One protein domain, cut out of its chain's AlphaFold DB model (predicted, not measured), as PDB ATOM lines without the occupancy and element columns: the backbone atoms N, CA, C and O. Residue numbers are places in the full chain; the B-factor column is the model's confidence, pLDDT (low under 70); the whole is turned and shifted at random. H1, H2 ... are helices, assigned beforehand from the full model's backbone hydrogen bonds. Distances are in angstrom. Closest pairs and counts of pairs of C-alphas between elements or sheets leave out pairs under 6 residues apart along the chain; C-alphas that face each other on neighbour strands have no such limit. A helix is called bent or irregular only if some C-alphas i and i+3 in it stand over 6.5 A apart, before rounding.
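AT A GLANCE: This is residues 299 to 444 of the 445 residues of an uncharacterized protein of Gonium pectorale (UniProt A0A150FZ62). Two long helices, H1 and H7, cross near their middles as an X and make the core. H9 and H3, side by side and running opposite ways, pack on it through H9; H10 crosses H1 elsewhere, H8 folds back along H7, and the short H4, H5 and H6 make a loose run leading into H7. The printed part has 146 residues with ten named helices, H1 to H10 in order, and no named strand: all helix. It is compact, with a radius of gyration of the C-alphas of 15.1 A, and rounded, spanning 44 by 35 by 31 A.

IN THESE COORDINATES: Find C-alpha 299 at (16.159, 6.119, 22.007); from there H1 runs 27.3 A to residue 318. Next come H2, residues 322 to 325, and H3, residues 335 to 342, 10.4 A long. H4, H5 and H6 are residues 345 to 348, 351 to 354 and 357 to 360. H7, residues 366 to 384, begins at C-alpha (3.719, 30.474, 16.297) and measures 26.9 A. H8 is residues 398 to 406, and is irregular, but only just: C-alphas 400 and 403 are 6.9 A apart. H9, residues 411 to 422, is 16.3 A long. H10, residues 429 to 442, runs 20.1 A to C-alpha 442 at (22.797, 19.745, -3.140).

HOW THE PARTS SIT: Start at the hub, H1, which touches four helices. It touches H7 at a steep tilt of 53 degrees, opposite ways; the closest C-alphas, Gly 311 and Leu 374, are 4.3 A apart. With residues 309 to 316 alone it touches H10, about perpendicular at 87 degrees, C-alphas 313 and 433 being closest at 5.3 A. With residues 303 to 310 alone it touches H9, closest at Ser 303 and Tyr 415, 6.7 A between C-alphas. With residues 300 to 307 alone it touches H8, closest at C-alphas 304 and 400, 5.9 A. H7 and H8 form a helical hairpin at 12 degrees, C-alphas 377 and 399 closest at 6.5 A. H3 touches H9 at a shallow tilt of 7 degrees, opposite ways, C-alphas 338 and 421 closest at 4.7 A. H4 touches H7, C-alphas 347 and 366 closest at 6.5 A. H2 is close to H1 but not clearly touching; H5 and H6 touch no helix. Each O i to N i+4 pair is within hydrogen-bond range in H1, H3, H7, H9 and H10, and 3 of 5 in H8; H2, H4, H5 and H6 are too short for such a pair, and their single O i to N i+3 pair is within range in H2, H4 and H5 but not in H6.

THE WHOLE: Look for the two C-alphas farthest apart at Gly 328 and Asn 392, 44.5 A. The printed part has no cut. The link from H7 to H8, residues 385 to 397, is long. The mean pLDDT of the printed part is 79.5, and residues 346 to 364, 386 to 396 and 444 are under 70.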
ATOM      1  N   MET A 299      17.337   5.255  21.935       80.06
ATOM      2  CA  MET A 299      16.159   6.119  22.007       80.06
ATOM      3  C   MET A 299      16.455   7.547  21.530       80.06
ATOM      4  O   MET A 299      15.650   8.125  20.797       80.06
ATOM      5  N   GLN A 300      17.596   8.123  21.921       81.31
ATOM      6  CA  GLN A 300      18.015   9.443  21.439       81.31
ATOM      7  C   GLN A 300      18.264   9.411  19.929       81.31
ATOM      8  O   GLN A 300      17.818  10.309  19.221       81.31
ATOM      9  N   GLN A 301      18.878   8.348  19.408       83.56
ATOM     10  CA  GLN A 301      19.062   8.188  17.963       83.56
ATOM     11  C   GLN A 301      17.727   8.138  17.204       83.56
ATOM     12  O   GLN A 301      17.551   8.876  16.233       83.56
ATOM     13  N   ASP A 302      16.754   7.343  17.668       87.56
ATOM     14  CA  ASP A 302      15.412   7.304  17.064       87.56
ATOM     15  C   ASP A 302      14.694   8.663  17.160       87.56
ATOM     16  O   ASP A 302      14.010   9.089  16.224       87.56
ATOM     17  N   SER A 303      14.903   9.391  18.259       87.38
ATOM     18  CA  SER A 303      14.388  10.752  18.450       87.38
ATOM     19  C   SER A 303      15.013  11.741  17.458       87.38
ATOM     20  O   SER A 303      14.308  12.584  16.898       87.38
ATOM     21  N   GLY A 304      16.311  11.607  17.175       88.38
ATOM     22  CA  GLY A 304      17.016  12.376  16.149       88.38
ATOM     23  C   GLY A 304      16.449  12.132  14.749       88.38
ATOM     24  O   GLY A 304      16.097  13.090  14.058       88.38
ATOM     25  N   TRP A 305      16.267  10.865  14.360       88.50
ATOM     26  CA  TRP A 305      15.613  10.500  13.094       88.50
ATOM     27  C   TRP A 305      14.214  11.109  12.973       88.50
ATOM     28  O   TRP A 305      13.865  11.707  11.953       88.50
ATOM     29  N   THR A 306      13.430  11.006  14.046       90.19
ATOM     30  CA  THR A 306      12.070  11.547  14.118       90.19
ATOM     31  C   THR A 306      12.067  13.063  13.956       90.19
ATOM     32  O   THR A 306      11.276  13.601  13.183       90.19
ATOM     33  N   LEU A 307      12.973  13.766  14.641       90.56
ATOM     34  CA  LEU A 307      13.080  15.221  14.573       90.56
ATOM     35  C   LEU A 307      13.503  15.698  13.180       90.56
ATOM     36  O   LEU A 307      12.931  16.659  12.661       90.56
ATOM     37  N   GLN A 308      14.460  15.012  12.550       90.69
ATOM     38  CA  GLN A 308      14.872  15.316  11.182       90.69
ATOM     39  C   GLN A 308      13.695  15.173  10.210       90.69
ATOM     40  O   GLN A 308      13.403  16.108   9.462       90.69
ATOM     41  N   ARG A 309      12.980  14.041  10.259       91.12
ATOM     42  CA  ARG A 309      11.813  13.768   9.401       91.12
ATOM     43  C   ARG A 309      10.670  14.743   9.632       91.12
ATOM     44  O   ARG A 309      10.052  15.214   8.672       91.12
ATOM     45  N   LEU A 310      10.413  15.091  10.890       92.00
ATOM     46  CA  LEU A 310       9.431  16.105  11.247       92.00
ATOM     47  C   LEU A 310       9.797  17.458  10.628       92.00
ATOM     48  O   LEU A 310       8.929  18.116  10.059       92.00
ATOM     49  N   GLY A 311      11.073  17.851  10.672       91.94
ATOM     50  CA  GLY A 311      11.546  19.101  10.079       91.94
ATOM     51  C   GLY A 311      11.540  19.135   8.556       91.94
ATOM     52  O   GLY A 311      11.154  20.153   7.983       91.94
ATOM     53  N   GLU A 312      11.899  18.040   7.885       92.62
ATOM     54  CA  GLU A 312      11.733  17.903   6.430       92.62
ATOM     55  C   GLU A 312      10.268  18.092   6.031       92.62
ATOM     56  O   GLU A 312       9.948  18.905   5.161       92.62
ATOM     57  N   THR A 313       9.371  17.384   6.715       93.38
ATOM     58  CA  THR A 313       7.948  17.369   6.375       93.38
ATOM     59  C   THR A 313       7.263  18.693   6.700       93.38
ATOM     60  O   THR A 313       6.498  19.213   5.888       93.38
ATOM     61  N   ALA A 314       7.579  19.294   7.848       92.06
ATOM     62  CA  ALA A 314       7.057  20.599   8.233       92.06
ATOM     63  C   ALA A 314       7.499  21.702   7.254       92.06
ATOM     64  O   ALA A 314       6.670  22.499   6.819       92.06
ATOM     65  N   ASP A 315       8.771  21.731   6.841       91.62
ATOM     66  CA  ASP A 315       9.272  22.704   5.855       91.62
ATOM     67  C   ASP A 315       8.671  22.460   4.453       91.62
ATOM     68  O   ASP A 315       8.370  23.404   3.712       91.62
ATOM     69  N   TYR A 316       8.419  21.199   4.090       92.88
ATOM     70  CA  TYR A 316       7.753  20.836   2.838       92.88
ATOM     71  C   TYR A 316       6.268  21.249   2.800       92.88
ATOM     72  O   TYR A 316       5.793  21.802   1.803       92.88
ATOM     73  N   LEU A 317       5.520  21.029   3.876       92.50
ATOM     74  CA  LEU A 317       4.084  21.320   3.907       92.50
ATOM     75  C   LEU A 317       3.776  22.779   4.250       92.50
ATOM     76  O   LEU A 317       2.832  23.347   3.708       92.50
ATOM     77  N   LEU A 318       4.556  23.377   5.151       90.62
ATOM     78  CA  LEU A 318       4.224  24.635   5.832       90.62
ATOM     79  C   LEU A 318       5.352  25.674   5.764       90.62
ATOM     80  O   LEU A 318       5.178  26.800   6.225       90.62
ATOM     81  N   GLY A 319       6.513  25.310   5.217       85.69
ATOM     82  CA  GLY A 319       7.665  26.200   5.117       85.69
ATOM     83  C   GLY A 319       7.487  27.311   4.086       85.69
ATOM     84  O   GLY A 319       6.493  27.407   3.367       85.69
ATOM     85  N   ARG A 320       8.511  28.158   3.954       83.06
ATOM     86  CA  ARG A 320       8.454  29.385   3.137       83.06
ATOM     87  C   ARG A 320       8.046  29.157   1.675       83.06
ATOM     88  O   ARG A 320       7.388  30.008   1.091       83.06
ATOM     89  N   LYS A 321       8.439  28.024   1.083       84.44
ATOM     90  CA  LYS A 321       8.121  27.665  -0.313       84.44
ATOM     91  C   LYS A 321       6.777  26.942  -0.474       84.44
ATOM     92  O   LYS A 321       6.393  26.632  -1.597       84.44
ATOM     93  N   ALA A 322       6.069  26.652   0.619       86.50
ATOM     94  CA  ALA A 322       4.811  25.913   0.575       86.50
ATOM     95  C   ALA A 322       3.724  26.669  -0.205       86.50
ATOM     96  O   ALA A 322       3.020  26.058  -1.003       86.50
ATOM     97  N   GLY A 323       3.632  27.994  -0.034       82.75
ATOM     98  CA  GLY A 323       2.640  28.818  -0.733       82.75
ATOM     99  C   GLY A 323       2.730  28.703  -2.256       82.75
ATOM    100  O   GLY A 323       1.709  28.553  -2.919       82.75
ATOM    101  N   ASP A 324       3.948  28.688  -2.802       86.62
ATOM    102  CA  ASP A 324       4.171  28.488  -4.237       86.62
ATOM    103  C   ASP A 324       3.967  27.022  -4.646       86.62
ATOM    104  O   ASP A 324       3.350  26.745  -5.675       86.62
ATOM    105  N   ARG A 325       4.443  26.072  -3.827       91.00
ATOM    106  CA  ARG A 325       4.350  24.623  -4.085       91.00
ATOM    107  C   ARG A 325       2.906  24.147  -4.240       91.00
ATOM    108  O   ARG A 325       2.622  23.341  -5.129       91.00
ATOM    109  N   TRP A 326       2.021  24.657  -3.390       91.38
ATOM    110  CA  TRP A 326       0.614  24.259  -3.307       91.38
ATOM    111  C   TRP A 326      -0.332  25.250  -3.988       91.38
ATOM    112  O   TRP A 326      -1.549  25.118  -3.891       91.38
ATOM    113  N   LYS A 327       0.195  26.250  -4.704       90.00
ATOM    114  CA  LYS A 327      -0.635  27.237  -5.394       90.00
ATOM    115  C   LYS A 327      -1.534  26.556  -6.429       90.00
ATOM    116  O   LYS A 327      -1.049  26.010  -7.418       90.00
ATOM    117  N   GLY A 328      -2.847  26.615  -6.204       86.44
ATOM    118  CA  GLY A 328      -3.843  25.978  -7.073       86.44
ATOM    119  C   GLY A 328      -3.868  24.447  -6.991       86.44
ATOM    120  O   GLY A 328      -4.412  23.817  -7.893       86.44
ATOM    121  N   LYS A 329      -3.274  23.853  -5.948       90.00
ATOM    122  CA  LYS A 329      -3.292  22.412  -5.668       90.00
ATOM    123  C   LYS A 329      -3.880  22.158  -4.285       90.00
ATOM    124  O   LYS A 329      -3.751  22.994  -3.393       90.00
ATOM    125  N   GLU A 330      -4.489  20.995  -4.106       87.06
ATOM    126  CA  GLU A 330      -4.883  20.525  -2.778       87.06
ATOM    127  C   GLU A 330      -3.646  20.090  -1.982       87.06
ATOM    128  O   GLU A 330      -2.636  19.662  -2.551       87.06
ATOM    129  N   LEU A 331      -3.711  20.260  -0.660       89.81
ATOM    130  CA  LEU A 331      -2.685  19.745   0.239       89.81
ATOM    131  C   LEU A 331      -2.778  18.215   0.305       89.81
ATOM    132  O   LEU A 331      -3.876  17.680   0.157       89.81
ATOM    133  N   PRO A 332      -1.661  17.515   0.572       90.00
ATOM    134  CA  PRO A 332      -1.705  16.080   0.820       90.00
ATOM    135  C   PRO A 332      -2.665  15.735   1.963       90.00
ATOM    136  O   PRO A 332      -2.728  16.455   2.966       90.00
ATOM    137  N   ASP A 333      -3.364  14.609   1.837       88.81
ATOM    138  CA  ASP A 333      -4.240  14.102   2.894       88.81
ATOM    139  C   ASP A 333      -3.472  13.949   4.217       88.81
ATOM    140  O   ASP A 333      -2.311  13.513   4.249       88.81
ATOM    141  N   GLY A 334      -4.125  14.328   5.317       88.06
ATOM    142  CA  GLY A 334      -3.518  14.356   6.645       88.06
ATOM    143  C   GLY A 334      -2.727  15.626   6.964       88.06
ATOM    144  O   GLY A 334      -2.272  15.785   8.094       88.06
ATOM    145  N   ALA A 335      -2.525  16.544   6.007       90.44
ATOM    146  CA  ALA A 335      -1.765  17.776   6.245       90.44
ATOM    147  C   ALA A 335      -2.453  18.730   7.238       90.44
ATOM    148  O   ALA A 335      -1.765  19.471   7.948       90.44
ATOM    149  N   SER A 336      -3.788  18.725   7.293       89.31
ATOM    150  CA  SER A 336      -4.564  19.522   8.250       89.31
ATOM    151  C   SER A 336      -4.385  18.984   9.669       89.31
ATOM    152  O   SER A 336      -3.993  19.730  10.559       89.31
ATOM    153  N   GLU A 337      -4.547  17.677   9.855       89.69
ATOM    154  CA  GLU A 337      -4.361  16.970  11.123       89.69
ATOM    155  C   GLU A 337      -2.903  17.049  11.595       89.69
ATOM    156  O   GLU A 337      -2.631  17.296  12.769       89.69
ATOM    157  N   PHE A 338      -1.944  16.919  10.670       89.94
ATOM    158  CA  PHE A 338      -0.523  17.147  10.935       89.94
ATOM    159  C   PHE A 338      -0.273  18.566  11.457       89.94
ATOM    160  O   PHE A 338       0.458  18.756  12.432       89.94
ATOM    161  N   ARG A 339      -0.886  19.578  10.826       89.81
ATOM    162  CA  ARG A 339      -0.784  20.975  11.265       89.81
ATOM    163  C   ARG A 339      -1.395  21.168  12.652       89.81
ATOM    164  O   ARG A 339      -0.781  21.846  13.470       89.81
ATOM    165  N   GLU A 340      -2.567  20.603  12.907       88.25
ATOM    166  CA  GLU A 340      -3.249  20.695  14.201       88.25
ATOM    167  C   GLU A 340      -2.417  20.062  15.322       88.25
ATOM    168  O   GLU A 340      -2.229  20.683  16.368       88.25
ATOM    169  N   GLU A 341      -1.832  18.883  15.087       86.56
ATOM    170  CA  GLU A 341      -0.964  18.217  16.064       86.56
ATOM    171  C   GLU A 341       0.311  19.041  16.342       86.56
ATOM    172  O   GLU A 341       0.716  19.199  17.497       86.56
ATOM    173  N   LEU A 342       0.911  19.654  15.311       84.69
ATOM    174  CA  LEU A 342       2.031  20.592  15.481       84.69
ATOM    175  C   LEU A 342       1.644  21.855  16.270       84.69
ATOM    176  O   LEU A 342       2.478  22.435  16.968       84.69
ATOM    177  N   GLN A 343       0.391  22.296  16.182       81.38
ATOM    178  CA  GLN A 343      -0.145  23.447  16.914       81.38
ATOM    179  C   GLN A 343      -0.600  23.097  18.340       81.38
ATOM    180  O   GLN A 343      -1.430  23.805  18.911       81.38
ATOM    181  N   SER A 344      -0.034  22.042  18.944       70.56
ATOM    182  CA  SER A 344      -0.313  21.677  20.335       70.56
ATOM    183  C   SER A 344      -0.219  22.884  21.278       70.56
ATOM    184  O   SER A 344       0.537  23.828  21.039       70.56
ATOM    185  N   LYS A 345      -0.926  22.819  22.412       71.12
ATOM    186  CA  LYS A 345      -0.937  23.881  23.434       71.12
ATOM    187  C   LYS A 345       0.460  24.365  23.858       71.12
ATOM    188  O   LYS A 345       0.599  25.518  24.241       71.12
ATOM    189  N   TRP A 346       1.491  23.526  23.754       65.00
ATOM    190  CA  TRP A 346       2.876  23.871  24.098       65.00
ATOM    191  C   TRP A 346       3.509  24.863  23.113       65.00
ATOM    192  O   TRP A 346       4.378  25.640  23.483       65.00
ATOM    193  N   ASN A 347       3.012  24.917  21.876       69.06
ATOM    194  CA  ASN A 347       3.405  25.897  20.863       69.06
ATOM    195  C   ASN A 347       2.676  27.251  21.033       69.06
ATOM    196  O   ASN A 347       2.583  28.040  20.096       69.06
ATOM    197  N   SER A 348       2.093  27.517  22.209       59.94
ATOM    198  CA  SER A 348       1.472  28.804  22.559       59.94
ATOM    199  C   SER A 348       2.193  29.573  23.669       59.94
ATOM    200  O   SER A 348       1.737  30.654  24.041       59.94
ATOM    201  N   CYS A 349       3.321  29.048  24.162       56.75
ATOM    202  CA  CYS A 349       4.137  29.688  25.192       56.75
ATOM    203  C   CYS A 349       4.797  30.993  24.700       56.75
ATOM    204  O   CYS A 349       4.959  31.221  23.501       56.75
ATOM    205  N   ASP A 350       5.120  31.867  25.658       52.00
ATOM    206  CA  ASP A 350       5.330  33.303  25.448       52.00
ATOM    207  C   ASP A 350       6.485  33.640  24.485       52.00
ATOM    208  O   ASP A 350       7.617  33.167  24.595       52.00
ATOM    209  N   LEU A 351       6.177  34.533  23.545       53.09
ATOM    210  CA  LEU A 351       6.976  34.925  22.383       53.09
ATOM    211  C   LEU A 351       8.228  35.752  22.720       53.09
ATOM    212  O   LEU A 351       8.917  36.236  21.814       53.09
ATOM    213  N   THR A 352       8.481  36.000  24.001       53.88
ATOM    214  CA  THR A 352       9.536  36.887  24.502       53.88
ATOM    215  C   THR A 352      10.934  36.292  24.346       53.88
ATOM    216  O   THR A 352      11.893  37.049  24.230       53.88
ATOM    217  N   TRP A 353      11.053  34.966  24.231       50.41
ATOM    218  CA  TRP A 353      12.326  34.284  23.974       50.41
ATOM    219  C   TRP A 353      12.860  34.489  22.540       50.41
ATOM    220  O   TRP A 353      14.067  34.471  22.314       50.41
ATOM    221  N   TYR A 354      11.989  34.765  21.560       53.47
ATOM    222  CA  TYR A 354      12.346  34.912  20.135       53.47
ATOM    223  C   TYR A 354      12.933  36.295  19.770       53.47
ATOM    224  O   TYR A 354      12.863  36.735  18.620       53.47
ATOM    225  N   SER A 355      13.472  37.026  20.749       46.59
ATOM    226  CA  SER A 355      13.773  38.459  20.683       46.59
ATOM    227  C   SER A 355      15.057  38.800  19.913       46.59
ATOM    228  O   SER A 355      16.041  39.276  20.476       46.59
ATOM    229  N   THR A 356      15.023  38.635  18.592       54.97
ATOM    230  CA  THR A 356      15.744  39.530  17.674       54.97
ATOM    231  C   THR A 356      14.753  40.127  16.673       54.97
ATOM    232  O   THR A 356      14.101  39.417  15.905       54.97
ATOM    233  N   GLU A 357      14.624  41.457  16.701       52.22
ATOM    234  CA  GLU A 357      13.630  42.263  15.966       52.22
ATOM    235  C   GLU A 357      13.547  41.929  14.459       52.22
ATOM    236  O   GLU A 357      12.480  42.011  13.852       52.22
ATOM    237  N   SER A 358      14.663  41.512  13.846       54.09
ATOM    238  CA  SER A 358      14.772  41.265  12.401       54.09
ATOM    239  C   SER A 358      14.188  39.925  11.930       54.09
ATOM    240  O   SER A 358      13.836  39.798  10.754       54.09
ATOM    241  N   ILE A 359      14.074  38.928  12.817       53.06
ATOM    242  CA  ILE A 359      13.502  37.604  12.507       53.06
ATOM    243  C   ILE A 359      11.992  37.609  12.773       53.06
ATOM    244  O   ILE A 359      11.219  37.069  11.980       53.06
ATOM    245  N   ARG A 360      11.563  38.310  13.831       52.28
ATOM    246  CA  ARG A 360      10.157  38.425  14.245       52.28
ATOM    247  C   ARG A 360       9.259  39.021  13.153       52.28
ATOM    248  O   ARG A 360       8.156  38.536  12.957       52.28
ATOM    249  N   GLN A 361       9.761  39.996  12.387       52.78
ATOM    250  CA  GLN A 361       9.025  40.641  11.283       52.78
ATOM    251  C   GLN A 361       8.752  39.741  10.062       52.78
ATOM    252  O   GLN A 361       8.036  40.156   9.158       52.78
ATOM    253  N   LYS A 362       9.362  38.549   9.974       55.34
ATOM    254  CA  LYS A 362       9.166  37.607   8.852       55.34
ATOM    255  C   LYS A 362       8.345  36.374   9.234       55.34
ATOM    256  O   LYS A 362       8.128  35.510   8.385       55.34
ATOM    257  N   MET A 363       7.968  36.237  10.504       65.38
ATOM    258  CA  MET A 363       7.449  35.001  11.088       65.38
ATOM    259  C   MET A 363       6.209  35.297  11.930       65.38
ATOM    260  O   MET A 363       6.226  35.215  13.153       65.38
ATOM    261  N   ASP A 364       5.118  35.631  11.246       65.94
ATOM    262  CA  ASP A 364       3.929  36.259  11.840       65.94
ATOM    263  C   ASP A 364       3.014  35.294  12.630       65.94
ATOM    264  O   ASP A 364       1.904  35.659  13.015       65.94
ATOM    265  N   SER A 365       3.433  34.043  12.873       75.56
ATOM    266  CA  SER A 365       2.659  33.063  13.654       75.56
ATOM    267  C   SER A 365       3.546  32.072  14.414       75.56
ATOM    268  O   SER A 365       4.651  31.750  13.977       75.56
ATOM    269  N   HIS A 366       3.031  31.515  15.516       77.69
ATOM    270  CA  HIS A 366       3.719  30.474  16.297       77.69
ATOM    271  C   HIS A 366       4.048  29.233  15.455       77.69
ATOM    272  O   HIS A 366       5.100  28.617  15.604       77.69
ATOM    273  N   LEU A 367       3.172  28.885  14.508       82.00
ATOM    274  CA  LEU A 367       3.414  27.784  13.582       82.00
ATOM    275  C   LEU A 367       4.612  28.069  12.667       82.00
ATOM    276  O   LEU A 367       5.445  27.189  12.473       82.00
ATOM    277  N   ALA A 368       4.735  29.292  12.142       77.50
ATOM    278  CA  ALA A 368       5.889  29.674  11.327       77.50
ATOM    279  C   ALA A 368       7.201  29.589  12.127       77.50
ATOM    280  O   ALA A 368       8.212  29.132  11.594       77.50
ATOM    281  N   MET A 369       7.168  29.964  13.412       78.31
ATOM    282  CA  MET A 369       8.295  29.814  14.344       78.31
ATOM    283  C   MET A 369       8.683  28.361  14.557       78.31
ATOM    284  O   MET A 369       9.835  28.001  14.313       78.31
ATOM    285  N   LEU A 370       7.727  27.506  14.909       84.75
ATOM    286  CA  LEU A 370       7.990  26.085  15.092       84.75
ATOM    287  C   LEU A 370       8.567  25.434  13.826       84.75
ATOM    288  O   LEU A 370       9.573  24.733  13.900       84.75
ATOM    289  N   VAL A 371       7.982  25.704  12.653       86.50
ATOM    290  CA  VAL A 371       8.459  25.158  11.367       86.50
ATOM    291  C   VAL A 371       9.902  25.586  11.082       86.50
ATOM    292  O   VAL A 371      10.705  24.778  10.616       86.50
ATOM    293  N   PHE A 372      10.268  26.829  11.395       83.50
ATOM    294  CA  PHE A 372      11.643  27.301  11.249       83.50
ATOM    295  C   PHE A 372      12.623  26.591  12.187       83.50
ATOM    296  O   PHE A 372      13.693  26.192  11.733       83.50
ATOM    297  N   TYR A 373      12.268  26.383  13.458       83.75
ATOM    298  CA  TYR A 373      13.122  25.630  14.385       83.75
ATOM    299  C   TYR A 373      13.283  24.180  13.951       83.75
ATOM    300  O   TYR A 373      14.399  23.676  13.908       83.75
ATOM    301  N   LEU A 374      12.193  23.530  13.547       89.31
ATOM    302  CA  LEU A 374      12.248  22.175  13.009       89.31
ATOM    303  C   LEU A 374      13.157  22.098  11.772       89.31
ATOM    304  O   LEU A 374      13.958  21.172  11.650       89.31
ATOM    305  N   ARG A 375      13.110  23.105  10.890       87.62
ATOM    306  CA  ARG A 375      14.034  23.233   9.755       87.62
ATOM    307  C   ARG A 375      15.490  23.416  10.205       87.62
ATOM    308  O   ARG A 375      16.388  22.849   9.583       87.62
ATOM    309  N   LEU A 376      15.739  24.203  11.251       84.75
ATOM    310  CA  LEU A 376      17.075  24.410  11.813       84.75
ATOM    311  C   LEU A 376      17.630  23.110  12.412       84.75
ATOM    312  O   LEU A 376      18.723  22.696  12.032       84.75
ATOM    313  N   CYS A 377      16.857  22.434  13.266       87.12
ATOM    314  CA  CYS A 377      17.206  21.133  13.839       87.12
ATOM    315  C   CYS A 377      17.490  20.109  12.738       87.12
ATOM    316  O   CYS A 377      18.521  19.444  12.775       87.12
ATOM    317  N   ARG A 378      16.631  20.035  11.710       89.31
ATOM    318  CA  ARG A 378      16.867  19.195  10.530       89.31
ATOM    319  C   ARG A 378      18.220  19.488   9.885       89.31
ATOM    320  O   ARG A 378      18.950  18.546   9.615       89.31
ATOM    321  N   ASN A 379      18.550  20.754   9.618       86.56
ATOM    322  CA  ASN A 379      19.837  21.112   9.006       86.56
ATOM    323  C   ASN A 379      21.013  20.645   9.855       86.56
ATOM    324  O   ASN A 379      21.942  20.038   9.333       86.56
ATOM    325  N   MET A 380      20.962  20.905  11.162       84.88
ATOM    326  CA  MET A 380      22.014  20.475  12.079       84.88
ATOM    327  C   MET A 380      22.173  18.954  12.055       84.88
ATOM    328  O   MET A 380      23.279  18.466  11.854       84.88
ATOM    329  N   LEU A 381      21.073  18.207  12.162       85.38
ATOM    330  CA  LEU A 381      21.084  16.743  12.135       85.38
ATOM    331  C   LEU A 381      21.553  16.173  10.788       85.38
ATOM    332  O   LEU A 381      22.298  15.198  10.770       85.38
ATOM    333  N   ALA A 382      21.175  16.791   9.667       82.88
ATOM    334  CA  ALA A 382      21.604  16.373   8.331       82.88
ATOM    335  C   ALA A 382      23.117  16.556   8.111       82.88
ATOM    336  O   ALA A 382      23.724  15.765   7.389       82.88
ATOM    337  N   HIS A 383      23.719  17.571   8.739       79.00
ATOM    338  CA  HIS A 383      25.165  17.792   8.712       79.00
ATOM    339  C   HIS A 383      25.915  16.911   9.711       79.00
ATOM    340  O   HIS A 383      26.955  16.361   9.366       79.00
ATOM    341  N   MET A 384      25.394  16.779  10.933       74.69
ATOM    342  CA  MET A 384      26.055  16.031  12.003       74.69
ATOM    343  C   MET A 384      25.954  14.517  11.822       74.69
ATOM    344  O   MET A 384      26.839  13.827  12.301       74.69
ATOM    345  N   LYS A 385      24.880  14.022  11.183       72.69
ATOM    346  CA  LYS A 385      24.565  12.597  10.956       72.69
ATOM    347  C   LYS A 385      24.956  11.685  12.133       72.69
ATOM    348  O   LYS A 385      25.748  10.773  11.948       72.69
ATOM    349  N   PRO A 386      24.357  11.854  13.325       63.94
ATOM    350  CA  PRO A 386      24.759  11.126  14.541       63.94
ATOM    351  C   PRO A 386      24.784   9.597  14.435       63.94
ATOM    352  O   PRO A 386      25.346   8.919  15.285       63.94
ATOM    353  N   TRP A 387      24.066   9.066  13.456       66.81
ATOM    354  CA  TRP A 387      23.888   7.649  13.172       66.81
ATOM    355  C   TRP A 387      24.809   7.144  12.047       66.81
ATOM    356  O   TRP A 387      24.660   6.002  11.629       66.81
ATOM    357  N   ASP A 388      25.699   7.977  11.499       66.06
ATOM    358  CA  ASP A 388      26.664   7.610  10.459       66.06
ATOM    359  C   ASP A 388      28.075   7.624  11.061       66.06
ATOM    360  O   ASP A 388      28.620   8.681  11.368       66.06
ATOM    361  N   ALA A 389      28.699   6.450  11.193       53.81
ATOM    362  CA  ALA A 389      30.068   6.306  11.703       53.81
ATOM    363  C   ALA A 389      31.095   7.194  10.969       53.81
ATOM    364  O   ALA A 389      32.165   7.493  11.494       53.81
ATOM    365  N   LYS A 390      30.798   7.613   9.729       55.41
ATOM    366  CA  LYS A 390      31.704   8.417   8.895       55.41
ATOM    367  C   LYS A 390      31.692   9.903   9.239       55.41
ATOM    368  O   LYS A 390      32.585  10.628   8.793       55.41
ATOM    369  N   SER A 391      30.700  10.389   9.982       55.06
ATOM    370  CA  SER A 391      30.700  11.771  10.440       55.06
ATOM    371  C   SER A 391      31.576  11.877  11.686       55.06
ATOM    372  O   SER A 391      31.127  11.609  12.793       55.06
ATOM    373  N   ASN A 392      32.824  12.326  11.534       51.69
ATOM    374  CA  ASN A 392      33.742  12.636  12.650       51.69
ATOM    375  C   ASN A 392      33.245  13.777  13.576       51.69
ATOM    376  O   ASN A 392      34.013  14.341  14.357       51.69
ATOM    377  N   THR A 393      31.982  14.178  13.467       57.53
ATOM    378  CA  THR A 393      31.328  15.187  14.293       57.53
ATOM    379  C   THR A 393      30.524  14.490  15.379       57.53
ATOM    380  O   THR A 393      29.436  13.985  15.114       57.53
ATOM    381  N   GLY A 394      31.051  14.479  16.607       55.25
ATOM    382  CA  GLY A 394      30.300  14.017  17.774       55.25
ATOM    383  C   GLY A 394      28.997  14.802  17.913       55.25
ATOM    384  O   GLY A 394      28.996  16.031  17.791       55.25
ATOM    385  N   LEU A 395      27.884  14.099  18.122       61.16
ATOM    386  CA  LEU A 395      26.598  14.763  18.266       61.16
ATOM    387  C   LEU A 395      26.493  15.440  19.625       61.16
ATOM    388  O   LEU A 395      26.672  14.813  20.667       61.16
ATOM    389  N   ASP A 396      26.089  16.702  19.601       68.00
ATOM    390  CA  ASP A 396      25.562  17.355  20.781       68.00
ATOM    391  C   ASP A 396      24.094  16.937  20.983       68.00
ATOM    392  O   ASP A 396      23.203  17.358  20.236       68.00
ATOM    393  N   VAL A 397      23.837  16.100  21.997       72.19
ATOM    394  CA  VAL A 397      22.485  15.680  22.425       72.19
ATOM    395  C   VAL A 397      21.572  16.895  22.648       72.19
ATOM    396  O   VAL A 397      20.359  16.804  22.441       72.19
ATOM    397  N   SER A 398      22.157  18.064  22.938       79.31
ATOM    398  CA  SER A 398      21.450  19.338  23.041       79.31
ATOM    399  C   SER A 398      20.577  19.645  21.826       79.31
ATOM    400  O   SER A 398      19.552  20.287  21.987       79.31
ATOM    401  N   VAL A 399      20.908  19.188  20.611       81.62
ATOM    402  CA  VAL A 399      20.062  19.436  19.423       81.62
ATOM    403  C   VAL A 399      18.721  18.702  19.516       81.62
ATOM    404  O   VAL A 399      17.690  19.240  19.112       81.62
ATOM    405  N   ILE A 400      18.737  17.481  20.053       84.00
ATOM    406  CA  ILE A 400      17.554  16.636  20.263       84.00
ATOM    407  C   ILE A 400      16.740  17.204  21.437       84.00
ATOM    408  O   ILE A 400      15.521  17.327  21.361       84.00
ATOM    409  N   GLU A 401      17.415  17.651  22.493       85.50
ATOM    410  CA  GLU A 401      16.779  18.159  23.714       85.50
ATOM    411  C   GLU A 401      16.329  19.626  23.629       85.50
ATOM    412  O   GLU A 401      15.430  20.036  24.370       85.50
ATOM    413  N   ALA A 402      16.901  20.422  22.720       83.56
ATOM    414  CA  ALA A 402      16.681  21.864  22.649       83.56
ATOM    415  C   ALA A 402      15.219  22.215  22.397       83.56
ATOM    416  O   ALA A 402      14.654  23.034  23.115       83.56
ATOM    417  N   LEU A 403      14.588  21.607  21.389       83.69
ATOM    418  CA  LEU A 403      13.215  21.956  21.034       83.69
ATOM    419  C   LEU A 403      12.199  21.557  22.124       83.69
ATOM    420  O   LEU A 403      11.398  22.413  22.496       83.69
ATOM    421  N   PRO A 404      12.239  20.335  22.698       84.00
ATOM    422  CA  PRO A 404      11.454  20.011  23.890       84.00
ATOM    423  C   PRO A 404      11.674  21.001  25.042       84.00
ATOM    424  O   PRO A 404      10.703  21.479  25.622       84.00
ATOM    425  N   SER A 405      12.932  21.359  25.326       82.31
ATOM    426  CA  SER A 405      13.286  22.275  26.420       82.31
ATOM    427  C   SER A 405      12.742  23.689  26.200       82.31
ATOM    428  O   SER A 405      12.192  24.286  27.119       82.31
ATOM    429  N   VAL A 406      12.837  24.215  24.974       77.38
ATOM    430  CA  VAL A 406      12.288  25.533  24.598       77.38
ATOM    431  C   VAL A 406      10.767  25.565  24.726       77.38
ATOM    432  O   VAL A 406      10.197  26.594  25.082       77.38
ATOM    433  N   LEU A 407      10.103  24.443  24.454       78.69
ATOM    434  CA  LEU A 407       8.653  24.310  24.580       78.69
ATOM    435  C   LEU A 407       8.197  23.986  26.015       78.69
ATOM    436  O   LEU A 407       7.004  23.757  26.213       78.69
ATOM    437  N   ASP A 408       9.123  23.937  26.984       82.12
ATOM    438  CA  ASP A 408       8.899  23.485  28.366       82.12
ATOM    439  C   ASP A 408       8.149  22.144  28.427       82.12
ATOM    440  O   ASP A 408       7.204  21.929  29.190       82.12
ATOM    441  N   LYS A 409       8.533  21.232  27.530       83.69
ATOM    442  CA  LYS A 409       7.829  19.977  27.305       83.69
ATOM    443  C   LYS A 409       8.747  18.787  27.574       83.69
ATOM    444  O   LYS A 409       9.823  18.705  26.980       83.69
ATOM    445  N   PRO A 410       8.317  17.794  28.378       85.00
ATOM    446  CA  PRO A 410       9.090  16.570  28.565       85.00
ATOM    447  C   PRO A 410       9.380  15.886  27.225       85.00
ATOM    448  O   PRO A 410       8.458  15.707  26.423       85.00
ATOM    449  N   MET A 411      10.622  15.437  27.002       82.75
ATOM    450  CA  MET A 411      11.043  14.790  25.747       82.75
ATOM    451  C   MET A 411      10.087  13.681  25.298       82.75
ATOM    452  O   MET A 411       9.617  13.691  24.166       82.75
ATOM    453  N   VAL A 412       9.729  12.766  26.205       80.12
ATOM    454  CA  VAL A 412       8.809  11.652  25.914       80.12
ATOM    455  C   VAL A 412       7.471  12.155  25.361       80.12
ATOM    456  O   VAL A 412       6.926  11.581  24.422       80.12
ATOM    457  N   SER A 413       6.954  13.261  25.903       83.56
ATOM    458  CA  SER A 413       5.714  13.871  25.424       83.56
ATOM    459  C   SER A 413       5.914  14.637  24.115       83.56
ATOM    460  O   SER A 413       5.025  14.632  23.265       83.56
ATOM    461  N   PHE A 414       7.052  15.308  23.922       87.12
ATOM    462  CA  PHE A 414       7.365  15.967  22.653       87.12
ATOM    463  C   PHE A 414       7.427  14.959  21.507       87.12
ATOM    464  O   PHE A 414       6.692  15.102  20.532       87.12
ATOM    465  N   TYR A 415       8.234  13.910  21.657       87.88
ATOM    466  CA  TYR A 415       8.388  12.890  20.627       87.88
ATOM    467  C   TYR A 415       7.116  12.074  20.430       87.88
ATOM    468  O   TYR A 415       6.773  11.777  19.292       87.88
ATOM    469  N   GLY A 416       6.343  11.819  21.493       86.19
ATOM    470  CA  GLY A 416       4.993  11.266  21.378       86.19
ATOM    471  C   GLY A 416       4.115  12.047  20.394       86.19
ATOM    472  O   GLY A 416       3.529  11.455  19.489       86.19
ATOM    473  N   ASP A 417       4.072  13.374  20.521       87.38
ATOM    474  CA  ASP A 417       3.301  14.239  19.618       87.38
ATOM    475  C   ASP A 417       3.929  14.309  18.216       87.38
ATOM    476  O   ASP A 417       3.205  14.308  17.225       87.38
ATOM    477  N   ALA A 418       5.262  14.285  18.101       88.31
ATOM    478  CA  ALA A 418       5.953  14.215  16.809       88.31
ATOM    479  C   ALA A 418       5.572  12.952  16.018       88.31
ATOM    480  O   ALA A 418       5.247  13.040  14.832       88.31
ATOM    481  N   TYR A 419       5.540  11.785  16.674       88.12
ATOM    482  CA  TYR A 419       5.055  10.548  16.059       88.12
ATOM    483  C   TYR A 419       3.581  10.657  15.680       88.12
ATOM    484  O   TYR A 419       3.192  10.212  14.598       88.12
ATOM    485  N   ARG A 420       2.756  11.268  16.545       87.81
ATOM    486  CA  ARG A 420       1.341  11.500  16.236       87.81
ATOM    487  C   ARG A 420       1.149  12.418  15.040       87.81
ATOM    488  O   ARG A 420       0.221  12.164  14.288       87.81
ATOM    489  N   ALA A 421       2.003  13.414  14.840       88.94
ATOM    490  CA  ALA A 421       1.934  14.275  13.670       88.94
ATOM    491  C   ALA A 421       2.298  13.466  12.419       88.94
ATOM    492  O   ALA A 421       1.489  13.340  11.503       88.94
ATOM    493  N   LEU A 422       3.477  12.834  12.411       90.25
ATOM    494  CA  LEU A 422       3.984  12.081  11.259       90.25
ATOM    495  C   LEU A 422       3.031  10.969  10.794       90.25
ATOM    496  O   LEU A 422       2.839  10.796   9.593       90.25
ATOM    497  N   ARG A 423       2.378  10.256  11.722       88.50
ATOM    498  CA  ARG A 423       1.448   9.164  11.382       88.50
ATOM    499  C   ARG A 423       0.146   9.620  10.705       88.50
ATOM    500  O   ARG A 423      -0.585   8.754  10.224       88.50
ATOM    501  N   MET A 424      -0.198  10.915  10.732       87.56
ATOM    502  CA  MET A 424      -1.426  11.418  10.092       87.56
ATOM    503  C   MET A 424      -1.293  11.518   8.577       87.56
ATOM    504  O   MET A 424      -2.297  11.542   7.875       87.56
ATOM    505  N   LEU A 425      -0.064  11.567   8.068       86.75
ATOM    506  CA  LEU A 425       0.206  11.867   6.672       86.75
ATOM    507  C   LEU A 425      -0.069  10.676   5.749       86.75
ATOM    508  O   LEU A 425       0.158   9.507   6.085       86.75
ATOM    509  N   VAL A 426      -0.506  10.981   4.528       83.44
ATOM    510  CA  VAL A 426      -0.575   9.984   3.460       83.44
ATOM    511  C   VAL A 426       0.818   9.496   3.054       83.44
ATOM    512  O   VAL A 426       1.791  10.259   3.005       83.44
ATOM    513  N   SER A 427       0.885   8.203   2.725       71.31
ATOM    514  CA  SER A 427       2.085   7.524   2.239       71.31
ATOM    515  C   SER A 427       2.751   8.308   1.109       71.31
ATOM    516  O   SER A 427       2.102   8.661   0.129       71.31
ATOM    517  N   GLY A 428       4.060   8.520   1.225       81.31
ATOM    518  CA  GLY A 428       4.874   9.205   0.216       81.31
ATOM    519  C   GLY A 428       5.159  10.675   0.522       81.31
ATOM    520  O   GLY A 428       6.206  11.160   0.109       81.31
ATOM    521  N   THR A 429       4.344  11.349   1.345       88.12
ATOM    522  CA  THR A 429       4.564  12.773   1.681       88.12
ATOM    523  C   THR A 429       5.935  13.008   2.320       88.12
ATOM    524  O   THR A 429       6.658  13.924   1.936       88.12
ATOM    525  N   ALA A 430       6.331  12.151   3.263       85.31
ATOM    526  CA  ALA A 430       7.649  12.237   3.887       85.31
ATOM    527  C   ALA A 430       8.798  11.894   2.921       85.31
ATOM    528  O   ALA A 430       9.875  12.479   3.012       85.31
ATOM    529  N   SER A 431       8.566  10.985   1.968       86.06
ATOM    530  CA  SER A 431       9.550  10.646   0.930       86.06
ATOM    531  C   SER A 431       9.785  11.831  -0.011       86.06
ATOM    532  O   SER A 431      10.930  12.207  -0.264       86.06
ATOM    533  N   ASP A 432       8.711  12.490  -0.449       90.06
ATOM    534  CA  ASP A 432       8.779  13.698  -1.272       90.06
ATOM    535  C   ASP A 432       9.456  14.848  -0.516       90.06
ATOM    536  O   ASP A 432      10.298  15.556  -1.074       90.06
ATOM    537  N   ALA A 433       9.142  15.007   0.774       90.88
ATOM    538  CA  ALA A 433       9.790  15.984   1.639       90.88
ATOM    539  C   ALA A 433      11.302  15.729   1.760       90.88
ATOM    540  O   ALA A 433      12.089  16.664   1.574       90.88
ATOM    541  N   LYS A 434      11.717  14.472   1.982       88.62
ATOM    542  CA  LYS A 434      13.129  14.055   1.983       88.62
ATOM    543  C   LYS A 434      13.793  14.374   0.644       88.62
ATOM    544  O   LYS A 434      14.866  14.974   0.623       88.62
ATOM    545  N   ALA A 435      13.165  14.016  -0.476       90.31
ATOM    546  CA  ALA A 435      13.713  14.252  -1.813       90.31
ATOM    547  C   ALA A 435      13.918  15.749  -2.099       90.31
ATOM    548  O   ALA A 435      14.961  16.145  -2.626       90.31
ATOM    549  N   VAL A 436      12.960  16.591  -1.701       89.75
ATOM    550  CA  VAL A 436      13.081  18.051  -1.811       89.75
ATOM    551  C   VAL A 436      14.192  18.587  -0.916       89.75
ATOM    552  O   VAL A 436      14.976  19.410  -1.380       89.75
ATOM    553  N   ALA A 437      14.290  18.127   0.333       86.44
ATOM    554  CA  ALA A 437      15.352  18.550   1.243       86.44
ATOM    555  C   ALA A 437      16.742  18.218   0.675       86.44
ATOM    556  O   ALA A 437      17.587  19.102   0.570       86.44
ATOM    557  N   VAL A 438      16.935  16.988   0.184       86.62
ATOM    558  CA  VAL A 438      18.186  16.554  -0.461       86.62
ATOM    559  C   VAL A 438      18.522  17.408  -1.686       86.62
ATOM    560  O   VAL A 438      19.682  17.760  -1.893       86.62
ATOM    561  N   ALA A 439      17.530  17.756  -2.510       87.00
ATOM    562  CA  ALA A 439      17.743  18.624  -3.666       87.00
ATOM    563  C   ALA A 439      18.122  20.061  -3.262       87.00
ATOM    564  O   ALA A 439      18.945  20.682  -3.931       87.00
ATOM    565  N   GLU A 440      17.546  20.595  -2.179       83.75
ATOM    566  CA  GLU A 440      17.904  21.920  -1.658       83.75
ATOM    567  C   GLU A 440      19.312  21.966  -1.070       83.75
ATOM    568  O   GLU A 440      19.976  22.994  -1.197       83.75
ATOM    569  N   ASP A 441      19.758  20.889  -0.430       79.44
ATOM    570  CA  ASP A 441      21.093  20.827   0.159       79.44
ATOM    571  C   ASP A 441      22.161  20.685  -0.932       79.44
ATOM    572  O   ASP A 441      23.108  21.464  -0.950       79.44
ATOM    573  N   LYS A 442      21.926  19.842  -1.950       79.12
ATOM    574  CA  LYS A 442      22.797  19.745  -3.140       79.12
ATOM    575  C   LYS A 442      22.915  21.036  -3.953       79.12
ATOM    576  O   LYS A 442      23.834  21.159  -4.746       79.12
ATOM    577  N   ALA A 443      21.954  21.952  -3.839       74.94
ATOM    578  CA  ALA A 443      21.988  23.229  -4.550       74.94
ATOM    579  C   ALA A 443      22.808  24.310  -3.819       74.94
ATOM    580  O   ALA A 443      22.951  25.414  -4.346       74.94
ATOM    581  N   LYS A 444      23.264  24.035  -2.590       62.66
ATOM    582  CA  LYS A 444      24.089  24.945  -1.777       62.66
ATOM    583  C   LYS A 444      25.572  24.572  -1.775       62.66
ATOM    584  O   LYS A 444      26.377  25.441  -1.442       62.66
TER     585      LYS A 444